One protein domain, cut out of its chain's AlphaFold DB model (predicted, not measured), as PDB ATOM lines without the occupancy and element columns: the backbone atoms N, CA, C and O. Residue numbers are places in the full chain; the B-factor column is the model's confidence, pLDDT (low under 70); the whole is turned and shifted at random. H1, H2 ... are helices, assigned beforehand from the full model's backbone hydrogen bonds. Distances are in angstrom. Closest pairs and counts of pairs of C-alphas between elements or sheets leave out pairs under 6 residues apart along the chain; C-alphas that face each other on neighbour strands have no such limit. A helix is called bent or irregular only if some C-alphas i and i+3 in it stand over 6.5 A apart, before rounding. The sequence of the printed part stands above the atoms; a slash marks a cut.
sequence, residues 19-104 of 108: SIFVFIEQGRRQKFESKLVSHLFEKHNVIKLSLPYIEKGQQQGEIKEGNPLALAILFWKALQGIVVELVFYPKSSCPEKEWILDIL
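What this domain is: This is residues 19 to 104 of the 108 residues of an uncharacterized protein of endosymbiont 'TC1' of Trimyema compressum (UniProt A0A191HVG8). A flat, loose frame of helices: long H4 runs through the middle, H3 packs steeply on its first part, and short H5 folds back beside it. H2 and H1 turn round an open gap toward H4's last part. The 86 printed residues include five named helices, H1 to H5, and no named strand: all helix, radius of gyration of the C-alphas 15.1 A, spans 41 by 36 by 14 A.

Where its parts are: H4, residues 68 to 88, runs 30.5 A from C-alpha 68 at (161.260, 88.590, 225.963) to C-alpha 88 at (182.261, 95.688, 246.894). H3, residues 46 to 59, spans 20.4 A and is irregular: C-alphas 49 and 52 are 7.2 A apart. H5 is residues 97 to 102, H2 35 to 43, H1 19 to 29.

How they stand to each other: H4 touches H3 with residues 68 to 76 alone, at a steep tilt of 52 degrees; the closest C-alphas, of Ile 47 and Ala 72, are 5.4 A apart. Hairpin H4 and H5 only just touch, with 3 pairs of C-alphas within 8 A, the closest those of Leu 79 and Ile 100. Every O i to N i+4 pair is within hydrogen-bond range in H2, H4 and H5, 6 of 7 in H1, 7 of 10 in H3.

The domain as a whole: The farthest C-alphas, of Glu 33 and Gly 61, are 42.1 A apart. The printed part has no cut and no long link; pLDDT is under 70 at residues 19 to 44.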
ATOM      1  N   SER A  19     185.195  98.918 238.895       40.00
ATOM      2  CA  SER A  19     184.972 100.316 239.270       40.00
ATOM      3  C   SER A  19     184.396 101.189 238.147       40.00
ATOM      4  O   SER A  19     183.572 102.043 238.443       40.00
ATOM      5  N   ILE A  20     184.723 100.958 236.871       46.66
ATOM      6  CA  ILE A  20     184.073 101.633 235.734       46.66
ATOM      7  C   ILE A  20     182.624 101.166 235.589       46.66
ATOM      8  O   ILE A  20     181.752 101.978 235.312       46.66
ATOM      9  N   PHE A  21     182.337  99.888 235.839       53.34
ATOM     10  CA  PHE A  21     180.976  99.352 235.800       53.34
ATOM     11  C   PHE A  21     180.102  99.930 236.927       53.34
ATOM     12  O   PHE A  21     178.990 100.393 236.686       53.34
ATOM     13  N   VAL A  22     180.645 100.012 238.145       51.09
ATOM     14  CA  VAL A  22     180.007 100.686 239.288       51.09
ATOM     15  C   VAL A  22     179.810 102.185 239.021       51.09
ATOM     16  O   VAL A  22     178.744 102.725 239.315       51.09
ATOM     17  N   PHE A  23     180.803 102.858 238.431       51.84
ATOM     18  CA  PHE A  23     180.735 104.280 238.075       51.84
ATOM     19  C   PHE A  23     179.675 104.558 236.996       51.84
ATOM     20  O   PHE A  23     178.915 105.516 237.098       51.84
ATOM     21  N   ILE A  24     179.565 103.676 236.004       52.94
ATOM     22  CA  ILE A  24     178.523 103.685 234.971       52.94
ATOM     23  C   ILE A  24     177.117 103.541 235.583       52.94
ATOM     24  O   ILE A  24     176.186 104.228 235.160       52.94
ATOM     25  N   GLU A  25     176.952 102.692 236.598       54.72
ATOM     26  CA  GLU A  25     175.658 102.445 237.247       54.72
ATOM     27  C   GLU A  25     175.231 103.550 238.219       54.72
ATOM     28  O   GLU A  25     174.057 103.930 238.241       54.72
ATOM     29  N   GLN A  26     176.172 104.112 238.981       53.06
ATOM     30  CA  GLN A  26     175.971 105.366 239.723       53.06
ATOM     31  C   GLN A  26     175.575 106.487 238.756       53.06
ATOM     32  O   GLN A  26     174.618 107.231 238.974       53.06
ATOM     33  N   GLY A  27     176.273 106.535 237.628       53.91
ATOM     34  CA  GLY A  27     176.073 107.508 236.588       53.91
ATOM     35  C   GLY A  27     174.717 107.426 235.883       53.91
ATOM     36  O   GLY A  27     174.098 108.454 235.674       53.91
ATOM     37  N   ARG A  28     174.181 106.232 235.594       49.53
ATOM     38  CA  ARG A  28     172.836 106.056 235.000       49.53
ATOM     39  C   ARG A  28     171.689 106.598 235.862       49.53
ATOM     40  O   ARG A  28     170.600 106.816 235.332       49.53
ATOM     41  N   ARG A  29     171.895 106.767 237.175       50.44
ATOM     42  CA  ARG A  29     170.912 107.398 238.077       50.44
ATOM     43  C   ARG A  29     170.945 108.923 237.993       50.44
ATOM     44  O   ARG A  29     169.944 109.558 238.307       50.44
ATOM     45  N   GLN A  30     172.050 109.503 237.530       46.53
ATOM     46  CA  GLN A  30     172.120 110.903 237.130       46.53
ATOM     47  C   GLN A  30     171.780 111.004 235.637       46.53
ATOM     48  O   GLN A  30     172.274 110.245 234.808       46.53
ATOM     49  N   LYS A  31     170.910 111.934 235.242       45.62
ATOM     50  CA  LYS A  31     170.753 112.242 233.815       45.62
ATOM     51  C   LYS A  31     172.057 112.882 233.337       45.62
ATOM     52  O   LYS A  31     172.246 114.078 233.515       45.62
ATOM     53  N   PHE A  32     172.970 112.104 232.763       50.22
ATOM     54  CA  PHE A  32     174.134 112.684 232.106       50.22
ATOM     55  C   PHE A  32     173.674 113.452 230.867       50.22
ATOM     56  O   PHE A  32     173.134 112.872 229.928       50.22
ATOM     57  N   GLU A  33     173.911 114.760 230.851       49.25
ATOM     58  CA  GLU A  33     173.534 115.643 229.739       49.25
ATOM     59  C   GLU A  33     174.381 115.419 228.468       49.25
ATOM     60  O   GLU A  33     174.077 115.935 227.393       49.25
ATOM     61  N   SER A  34     175.443 114.611 228.556       51.03
ATOM     62  CA  SER A  34     176.337 114.330 227.433       51.03
ATOM     63  C   SER A  34     175.734 113.333 226.438       51.03
ATOM     64  O   SER A  34     175.618 112.136 226.711       51.03
ATOM     65  N   LYS A  35     175.450 113.812 225.219       52.69
ATOM     66  CA  LYS A  35     175.005 112.988 224.078       52.69
ATOM     67  C   LYS A  35     175.974 111.848 223.740       52.69
ATOM     68  O   LYS A  35     175.528 110.782 223.327       52.69
ATOM     69  N   LEU A  36     177.280 112.050 223.935       46.56
ATOM     70  CA  LEU A  36     178.307 111.034 223.676       46.56
ATOM     71  C   LEU A  36     178.161 109.842 224.634       46.56
ATOM     72  O   LEU A  36     178.196 108.688 224.211       46.56
ATOM     73  N   VAL A  37     177.952 110.131 225.920       47.75
ATOM     74  CA  VAL A  37     177.784 109.124 226.975       47.75
ATOM     75  C   VAL A  37     176.477 108.354 226.767       47.75
ATOM     76  O   VAL A  37     176.483 107.124 226.785       47.75
ATOM     77  N   SER A  38     175.381 109.049 226.454       52.53
ATOM     78  CA  SER A  38     174.092 108.420 226.132       52.53
ATOM     79  C   SER A  38     174.173 107.505 224.905       52.53
ATOM     80  O   SER A  38     173.714 106.366 224.958       52.53
ATOM     81  N   HIS A  39     174.832 107.944 223.827       52.28
ATOM     82  CA  HIS A  39     174.987 107.145 222.607       52.28
ATOM     83  C   HIS A  39     175.835 105.881 222.825       52.28
ATOM     84  O   HIS A  39     175.521 104.811 222.295       52.28
ATOM     85  N   LEU A  40     176.890 105.969 223.644       48.56
ATOM     86  CA  LEU A  40     177.704 104.810 224.018       48.56
ATOM     87  C   LEU A  40     176.886 103.773 224.800       48.56
ATOM     88  O   LEU A  40     177.025 102.579 224.531       48.56
ATOM     89  N   PHE A  41     176.000 104.201 225.702       52.69
ATOM     90  CA  PHE A  41     175.110 103.291 226.429       52.69
ATOM     91  C   PHE A  41     174.018 102.676 225.559       52.69
ATOM     92  O   PHE A  41     173.700 101.499 225.722       52.69
ATOM     93  N   GLU A  42     173.454 103.437 224.624       60.72
ATOM     94  CA  GLU A  42     172.440 102.926 223.700       60.72
ATOM     95  C   GLU A  42     173.009 101.865 222.757       60.72
ATOM     96  O   GLU A  42     172.405 100.802 222.597       60.72
ATOM     97  N   LYS A  43     174.196 102.110 222.188       54.12
ATOM     98  CA  LYS A  43     174.880 101.161 221.297       54.12
ATOM     99  C   LYS A  43     175.245  99.849 221.999       54.12
ATOM    100  O   LYS A  43     175.277  98.802 221.360       54.12
ATOM    101  N   HIS A  44     175.481  99.898 223.309       58.12
ATOM    102  CA  HIS A  44     175.811  98.736 224.136       58.12
ATOM    103  C   HIS A  44     174.652  98.335 225.052       58.12
ATOM    104  O   HIS A  44     174.870  97.788 226.133       58.12
ATOM    105  N   ASN A  45     173.406  98.593 224.639       77.12
ATOM    106  CA  ASN A  45     172.237  98.183 225.400       77.12
ATOM    107  C   ASN A  45     172.061  96.658 225.317       77.12
ATOM    108  O   ASN A  45     171.307  96.140 224.492       77.12
ATOM    109  N   VAL A  46     172.773  95.949 226.193       74.94
ATOM    110  CA  VAL A  46     172.815  94.481 226.272       74.94
ATOM    111  C   VAL A  46     171.431  93.849 226.406       74.94
ATOM    112  O   VAL A  46     171.214  92.756 225.891       74.94
ATOM    113  N   ILE A  47     170.471  94.562 227.005       83.12
ATOM    114  CA  ILE A  47     169.077  94.121 227.112       83.12
ATOM    115  C   ILE A  47     168.461  94.042 225.711       83.12
ATOM    116  O   ILE A  47     168.024  92.969 225.303       83.12
ATOM    117  N   LYS A  48     168.495  95.139 224.938       85.12
ATOM    118  CA  LYS A  48     167.954  95.164 223.566       85.12
ATOM    119  C   LYS A  48     168.682  94.191 222.640       85.12
ATOM    120  O   LYS A  48     168.039  93.480 221.878       85.12
ATOM    121  N   LEU A  49     170.010  94.128 222.735       84.56
ATOM    122  CA  LEU A  49     170.826  93.223 221.919       84.56
ATOM    123  C   LEU A  49     170.551  91.742 222.220       84.56
ATOM    124  O   LEU A  49     170.794  90.897 221.362       84.56
ATOM    125  N   SER A  50     170.046  91.418 223.415       87.31
ATOM    126  CA  SER A  50     169.721  90.043 223.799       87.31
ATOM    127  C   SER A  50     168.348  89.555 223.323       87.31
ATOM    128  O   SER A  50     168.146  88.344 223.273       87.31
ATOM    129  N   LEU A  51     167.437  90.454 222.919       92.88
ATOM    130  CA  LEU A  51     166.057  90.087 222.561       92.88
ATOM    131  C   LEU A  51     165.968  89.019 221.461       92.88
ATOM    132  O   LEU A  51     165.316  88.008 221.715       92.88
ATOM    133  N   PRO A  52     166.684  89.126 220.319       93.81
ATOM    134  CA  PRO A  52     166.567  88.124 219.255       93.81
ATOM    135  C   PRO A  52     167.031  86.727 219.693       93.81
ATOM    136  O   PRO A  52     166.601  85.714 219.147       93.81
ATOM    137  N   TYR A  53     167.931  86.655 220.678       93.94
ATOM    138  CA  TYR A  53     168.413  85.386 221.224       93.94
ATOM    139  C   TYR A  53     167.423  84.778 222.213       93.94
ATOM    140  O   TYR A  53     167.281  83.559 222.242       93.94
ATOM    141  N   ILE A  54     166.754  85.619 223.005       94.75
ATOM    142  CA  ILE A  54     165.700  85.191 223.927       94.75
ATOM    143  C   ILE A  54     164.513  84.652 223.133       94.75
ATOM    144  O   ILE A  54     164.110  83.518 223.361       94.75
ATOM    145  N   GLU A  55     164.044  85.403 222.135       96.56
ATOM    146  CA  GLU A  55     162.949  84.992 221.247       96.56
ATOM    147  C   GLU A  55     163.265  83.675 220.530       96.56
ATOM    148  O   GLU A  55     162.444  82.763 220.488       96.56
ATOM    149  N   LYS A  56     164.491  83.531 220.012       95.25
ATOM    150  CA  LYS A  56     164.924  82.278 219.392       95.25
ATOM    151  C   LYS A  56     164.973  81.119 220.390       95.25
ATOM    152  O   LYS A  56     164.592  80.009 220.038       95.25
ATOM    153  N   GLY A  57     165.450  81.354 221.611       94.75
ATOM    154  CA  GLY A  57     165.477  80.329 222.653       94.75
ATOM    155  C   GLY A  57     164.075  79.883 223.073       94.75
ATOM    156  O   GLY A  57     163.885  78.697 223.318       94.75
ATOM    157  N   GLN A  58     163.098  80.795 223.086       97.12
ATOM    158  CA  GLN A  58     161.683  80.477 223.321       97.12
ATOM    159  C   GLN A  58     161.118  79.605 222.196       97.12
ATOM    160  O   GLN A  58     160.625  78.514 222.448       97.12
ATOM    161  N   GLN A  59     161.341  79.986 220.931       96.69
ATOM    162  CA  GLN A  59     160.946  79.167 219.769       96.69
ATOM    163  C   GLN A  59     161.518  77.738 219.797       96.69
ATOM    164  O   GLN A  59     160.954  76.831 219.193       96.69
ATOM    165  N   GLN A  60     162.661  77.549 220.457       95.69
ATOM    166  CA  GLN A  60     163.346  76.263 220.596       95.69
ATOM    167  C   GLN A  60     162.986  75.514 221.889       95.69
ATOM    168  O   GLN A  60     163.481  74.407 222.090       95.69
ATOM    169  N   GLY A  61     162.169  76.100 222.770       95.06
ATOM    170  CA  GLY A  61     161.846  75.552 224.089       95.06
ATOM    171  C   GLY A  61     163.012  75.572 225.087       95.06
ATOM    172  O   GLY A  61     162.920  74.965 226.148       95.06
ATOM    173  N   GLU A  62     164.121  76.254 224.775       95.12
ATOM    174  CA  GLU A  62     165.296  76.357 225.654       95.12
ATOM    175  C   GLU A  62     165.122  77.434 226.742       95.12
ATOM    176  O   GLU A  62     165.703  77.337 227.828       95.12
ATOM    177  N   ILE A  63     164.352  78.484 226.442       96.69
ATOM    178  CA  ILE A  63     164.074  79.621 227.329       96.69
ATOM    179  C   ILE A  63     162.583  79.645 227.641       96.69
ATOM    180  O   ILE A  63     161.768  79.397 226.761       96.69
ATOM    181  N   LYS A  64     162.236  79.965 228.890       96.19
ATOM    182  CA  LYS A  64     160.843  80.044 229.345       96.19
ATOM    183  C   LYS A  64     159.993  80.997 228.505       96.19
ATOM    184  O   LYS A  64     160.447  82.072 228.098       96.19
ATOM    185  N   GLU A  65     158.737  80.624 228.310       95.88
ATOM    186  CA  GLU A  65     157.748  81.451 227.624       95.88
ATOM    187  C   GLU A  65     157.432  82.745 228.391       95.88
ATOM    188  O   GLU A  65     157.678  82.876 229.594       95.88
ATOM    189  N   GLY A  66     156.897  83.735 227.676       95.31
ATOM    190  CA  GLY A  66     156.536  85.044 228.224       95.31
ATOM    191  C   GLY A  66     157.213  86.210 227.509       95.31
ATOM    192  O   GLY A  66     157.727  86.077 226.402       95.31
ATOM    193  N   ASN A  67     157.195  87.393 228.131       97.44
ATOM    194  CA  ASN A  67     157.685  88.620 227.501       97.44
ATOM    195  C   ASN A  67     159.232  88.624 227.380       97.44
ATOM    196  O   ASN A  67     159.910  88.683 228.414       97.44
ATOM    197  N   PRO A  68     159.808  88.662 226.159       95.19
ATOM    198  CA  PRO A  68     161.260  88.590 225.963       95.19
ATOM    199  C   PRO A  68     162.030  89.734 226.629       95.19
ATOM    200  O   PRO A  68     163.121  89.539 227.164       95.19
ATOM    201  N   LEU A  69     161.455  90.941 226.638       95.12
ATOM    202  CA  LEU A  69     162.066  92.109 227.265       95.12
ATOM    203  C   LEU A  69     162.086  91.983 228.787       95.12
ATOM    204  O   LEU A  69     163.093  92.323 229.408       95.12
ATOM    205  N   ALA A  70     161.013  91.471 229.389       95.69
ATOM    206  CA  ALA A  70     160.975  91.218 230.825       95.69
ATOM    207  C   ALA A  70     162.038  90.186 231.234       95.69
ATOM    208  O   ALA A  70     162.767  90.409 232.200       95.69
ATOM    209  N   LEU A  71     162.189  89.109 230.456       95.12
ATOM    210  CA  LEU A  71     163.219  88.090 230.676       95.12
ATOM    211  C   LEU A  71     164.637  88.652 230.512       95.12
ATOM    212  O   LEU A  71     165.504  88.396 231.349       95.12
ATOM    213  N   ALA A  72     164.863  89.483 229.491       90.88
ATOM    214  CA  ALA A  72     166.135  90.170 229.288       90.88
ATOM    215  C   ALA A  72     166.488  91.069 230.481       90.88
ATOM    216  O   ALA A  72     167.616  91.043 230.974       90.88
ATOM    217  N   ILE A  73     165.523  91.861 230.954       89.81
ATOM    218  CA  ILE A  73     165.696  92.733 232.119       89.81
ATOM    219  C   ILE A  73     166.017  91.895 233.355       89.81
ATOM    220  O   ILE A  73     166.996  92.195 234.034       89.81
ATOM    221  N   LEU A  74     165.237  90.847 233.627       92.81
ATOM    222  CA  LEU A  74     165.428  89.966 234.777       92.81
ATOM    223  C   LEU A  74     166.849  89.391 234.809       92.81
ATOM    224  O   LEU A  74     167.565  89.567 235.794       92.81
ATOM    225  N   PHE A  75     167.276  88.764 233.711       91.38
ATOM    226  CA  PHE A  75     168.592  88.141 233.610       91.38
ATOM    227  C   PHE A  75     169.728  89.151 233.795       91.38
ATOM    228  O   PHE A  75     170.599  88.970 234.648       91.38
ATOM    229  N   TRP A  76     169.709  90.246 233.028       84.38
ATOM    230  CA  TRP A  76     170.794  91.222 233.076       84.38
ATOM    231  C   TRP A  76     170.842  91.973 234.402       84.38
ATOM    232  O   TRP A  76     171.935  92.275 234.872       84.38
ATOM    233  N   LYS A  77     169.696  92.248 235.037       84.31
ATOM    234  CA  LYS A  77     169.672  92.906 236.349       84.31
ATOM    235  C   LYS A  77     170.135  91.995 237.476       84.31
ATOM    236  O   LYS A  77     170.877  92.472 238.332       84.31
ATOM    237  N   ALA A  78     169.801  90.707 237.439       87.38
ATOM    238  CA  ALA A  78     170.352  89.738 238.381       87.38
ATOM    239  C   ALA A  78     171.880  89.618 238.237       87.38
ATOM    240  O   ALA A  78     172.607  89.799 239.213       87.38
ATOM    241  N   LEU A  79     172.376  89.410 237.011       82.44
ATOM    242  CA  LEU A  79     173.813  89.303 236.739       82.44
ATOM    243  C   LEU A  79     174.572  90.567 237.165       82.44
ATOM    244  O   LEU A  79     175.621  90.488 237.800       82.44
ATOM    245  N   GLN A  80     174.023  91.739 236.845       77.12
ATOM    246  CA  GLN A  80     174.601  93.020 237.232       77.12
ATOM    247  C   GLN A  80     174.683  93.169 238.760       77.12
ATOM    248  O   GLN A  80     175.714  93.606 239.266       77.12
ATOM    249  N   GLY A  81     173.625  92.797 239.489       77.94
ATOM    250  CA  GLY A  81     173.609  92.824 240.953       77.94
ATOM    251  C   GLY A  81     174.699  91.942 241.562       77.94
ATOM    252  O   GLY A  81     175.436  92.402 242.429       77.94
ATOM    253  N   ILE A  82     174.868  90.724 241.036       80.75
ATOM    254  CA  ILE A  82     175.922  89.788 241.457       80.75
ATOM    255  C   ILE A  82     177.316  90.387 241.225       80.75
ATOM    256  O   ILE A  82     178.166  90.344 242.109       80.75
ATOM    257  N   VAL A  83     177.559  90.975 240.050       76.12
ATOM    258  CA  VAL A  83     178.853  91.606 239.745       76.12
ATOM    259  C   VAL A  83     179.141  92.752 240.711       76.12
ATOM    260  O   VAL A  83     180.251  92.841 241.221       76.12
ATOM    261  N   VAL A  84     178.161  93.615 240.985       72.75
ATOM    262  CA  VAL A  84     178.331  94.729 241.932       72.75
ATOM    263  C   VAL A  84     178.654  94.210 243.335       72.75
ATOM    264  O   VAL A  84     179.600  94.696 243.950       72.75
ATOM    265  N   GLU A  85     177.930  93.196 243.811       79.88
ATOM    266  CA  GLU A  85     178.167  92.560 245.110       79.88
ATOM    267  C   GLU A  85     179.607  92.042 245.235       79.88
ATOM    268  O   GLU A  85     180.321  92.423 246.157       79.88
ATOM    269  N   LEU A  86     180.085  91.259 244.263       75.69
ATOM    270  CA  LEU A  86     181.435  90.674 244.290       75.69
ATOM    271  C   LEU A  86     182.560  91.716 244.221       75.69
ATOM    272  O   LEU A  86     183.699  91.442 244.597       75.69
ATOM    273  N   VAL A  87     182.256  92.912 243.725       71.69
ATOM    274  CA  VAL A  87     183.219  94.010 243.593       71.69
ATOM    275  C   VAL A  87     183.363  94.771 244.900       71.69
ATOM    276  O   VAL A  87     184.482  95.110 245.283       71.69
ATOM    277  N   PHE A  88     182.250  95.028 245.588       73.81
ATOM    278  CA  PHE A  88     182.261  95.688 246.894       73.81
ATOM    279  C   PHE A  88     182.597  94.729 248.037       73.81
ATOM    280  O   PHE A  88     183.218  95.137 249.018       73.81
ATOM    281  N   TYR A  89     182.257  93.450 247.883       78.19
ATOM    282  CA  TYR A  89     182.460  92.406 248.877       78.19
ATOM    283  C   TYR A  89     183.147  91.185 248.240       78.19
ATOM    284  O   TYR A  89     182.519  90.155 248.010       78.19
ATOM    285  N   PRO A  90     184.474  91.234 247.996       73.62
ATOM    286  CA  PRO A  90     185.202  90.159 247.304       73.62
ATOM    287  C   PRO A  90     185.217  88.802 248.022       73.62
ATOM    288  O   PRO A  90     185.662  87.810 247.454       73.62
ATOM    289  N   LYS A  91     184.784  88.762 249.289       85.88
ATOM    290  CA  LYS A  91     184.643  87.534 250.084       85.88
ATOM    291  C   LYS A  91     183.253  86.896 249.962       85.88
ATOM    292  O   LYS A  91     183.070  85.797 250.479       85.88
ATOM    293  N   SER A  92     182.290  87.568 249.327       81.88
ATOM    294  CA  SER A  92     180.960  87.017 249.065       81.88
ATOM    295  C   SER A  92     181.060  85.831 248.102       81.88
ATOM    296  O   SER A  92     181.872  85.823 247.174       81.88
ATOM    297  N   SER A  93     180.228  84.813 248.319       87.44
ATOM    298  CA  SER A  93     180.188  83.631 247.458       87.44
ATOM    299  C   SER A  93     179.626  83.989 246.084       87.44
ATOM    300  O   SER A  93     178.521  84.520 245.973       87.44
ATOM    301  N   CYS A  94     180.370  83.668 245.025       84.25
ATOM    302  CA  CYS A  94     179.881  83.796 243.657       84.25
ATOM    303  C   CYS A  94     178.872  82.669 243.360       84.25
ATOM    304  O   CYS A  94     179.219  81.505 243.575       84.25
ATOM    305  N   PRO A  95     177.660  82.978 242.861       88.81
ATOM    306  CA  PRO A  95     176.712  81.959 242.427       88.81
ATOM    307  C   PRO A  95     177.294  81.063 241.333       88.81
ATOM    308  O   PRO A  95     178.066  81.514 240.481       88.81
ATOM    309  N   GLU A  96     176.875  79.799 241.317       89.94
ATOM    310  CA  GLU A  96     177.229  78.889 240.232       89.94
ATOM    311  C   GLU A  96     176.662  79.400 238.901       89.94
ATOM    312  O   GLU A  96     175.570  79.973 238.831       89.94
ATOM    313  N   LYS A  97     177.411  79.195 237.812       83.94
ATOM    314  CA  LYS A  97     177.005  79.668 236.478       83.94
ATOM    315  C   LYS A  97     175.660  79.063 236.058       83.94
ATOM    316  O   LYS A  97     174.885  79.734 235.382       83.94
ATOM    317  N   GLU A  98     175.387  77.825 236.462       90.31
ATOM    318  CA  GLU A  98     174.134  77.117 236.221       90.31
ATOM    319  C   GLU A  98     172.951  77.882 236.820       90.31
ATOM    320  O   GLU A  98     171.989  78.148 236.107       90.31
ATOM    321  N   TRP A  99     173.068  78.365 238.062       93.00
ATOM    322  CA  TRP A  99     171.984  79.080 238.747       93.00
ATOM    323  C   TRP A  99     171.630  80.389 238.037       93.00
ATOM    324  O   TRP A  99     170.465  80.772 237.956       93.00
ATOM    325  N   ILE A 100     172.635  81.071 237.482       88.69
ATOM    326  CA  ILE A 100     172.437  82.308 236.715       88.69
ATOM    327  C   ILE A 100     171.736  82.007 235.381       88.69
ATOM    328  O   ILE A 100     170.880  82.775 234.944       88.69
ATOM    329  N   LEU A 101     172.078  80.901 234.717       87.94
ATOM    330  CA  LEU A 101     171.446  80.500 233.455       87.94
ATOM    331  C   LEU A 101     170.015  79.982 233.657       87.94
ATOM    332  O   LEU A 101     169.149  80.239 232.819       87.94
ATOM    333  N   ASP A 102     169.745  79.332 234.787       94.38
ATOM    334  CA  ASP A 102     168.418  78.832 235.157       94.38
ATOM    335  C   ASP A 102     167.382  79.963 235.327       94.38
ATOM    336  O   ASP A 102     166.175  79.755 235.159       94.38
ATOM    337  N   ILE A 103     167.837  81.210 235.520       94.75
ATOM    338  CA  ILE A 103     166.984  82.412 235.463       94.75
ATOM    339  C   ILE A 103     166.217  82.504 234.138       94.75
ATOM    340  O   ILE A 103     165.105  83.034 234.126       94.75
ATOM    341  N   LEU A 104     166.758  81.986 233.033       94.81
ATOM    342  CA  LEU A 104     166.106  81.994 231.717       94.81
ATOM    343  C   LEU A 104     165.620  80.621 231.264       94.81
ATOM    344  O   LEU A 104     164.686  80.555 230.471       94.81
TER     345      LEU A 104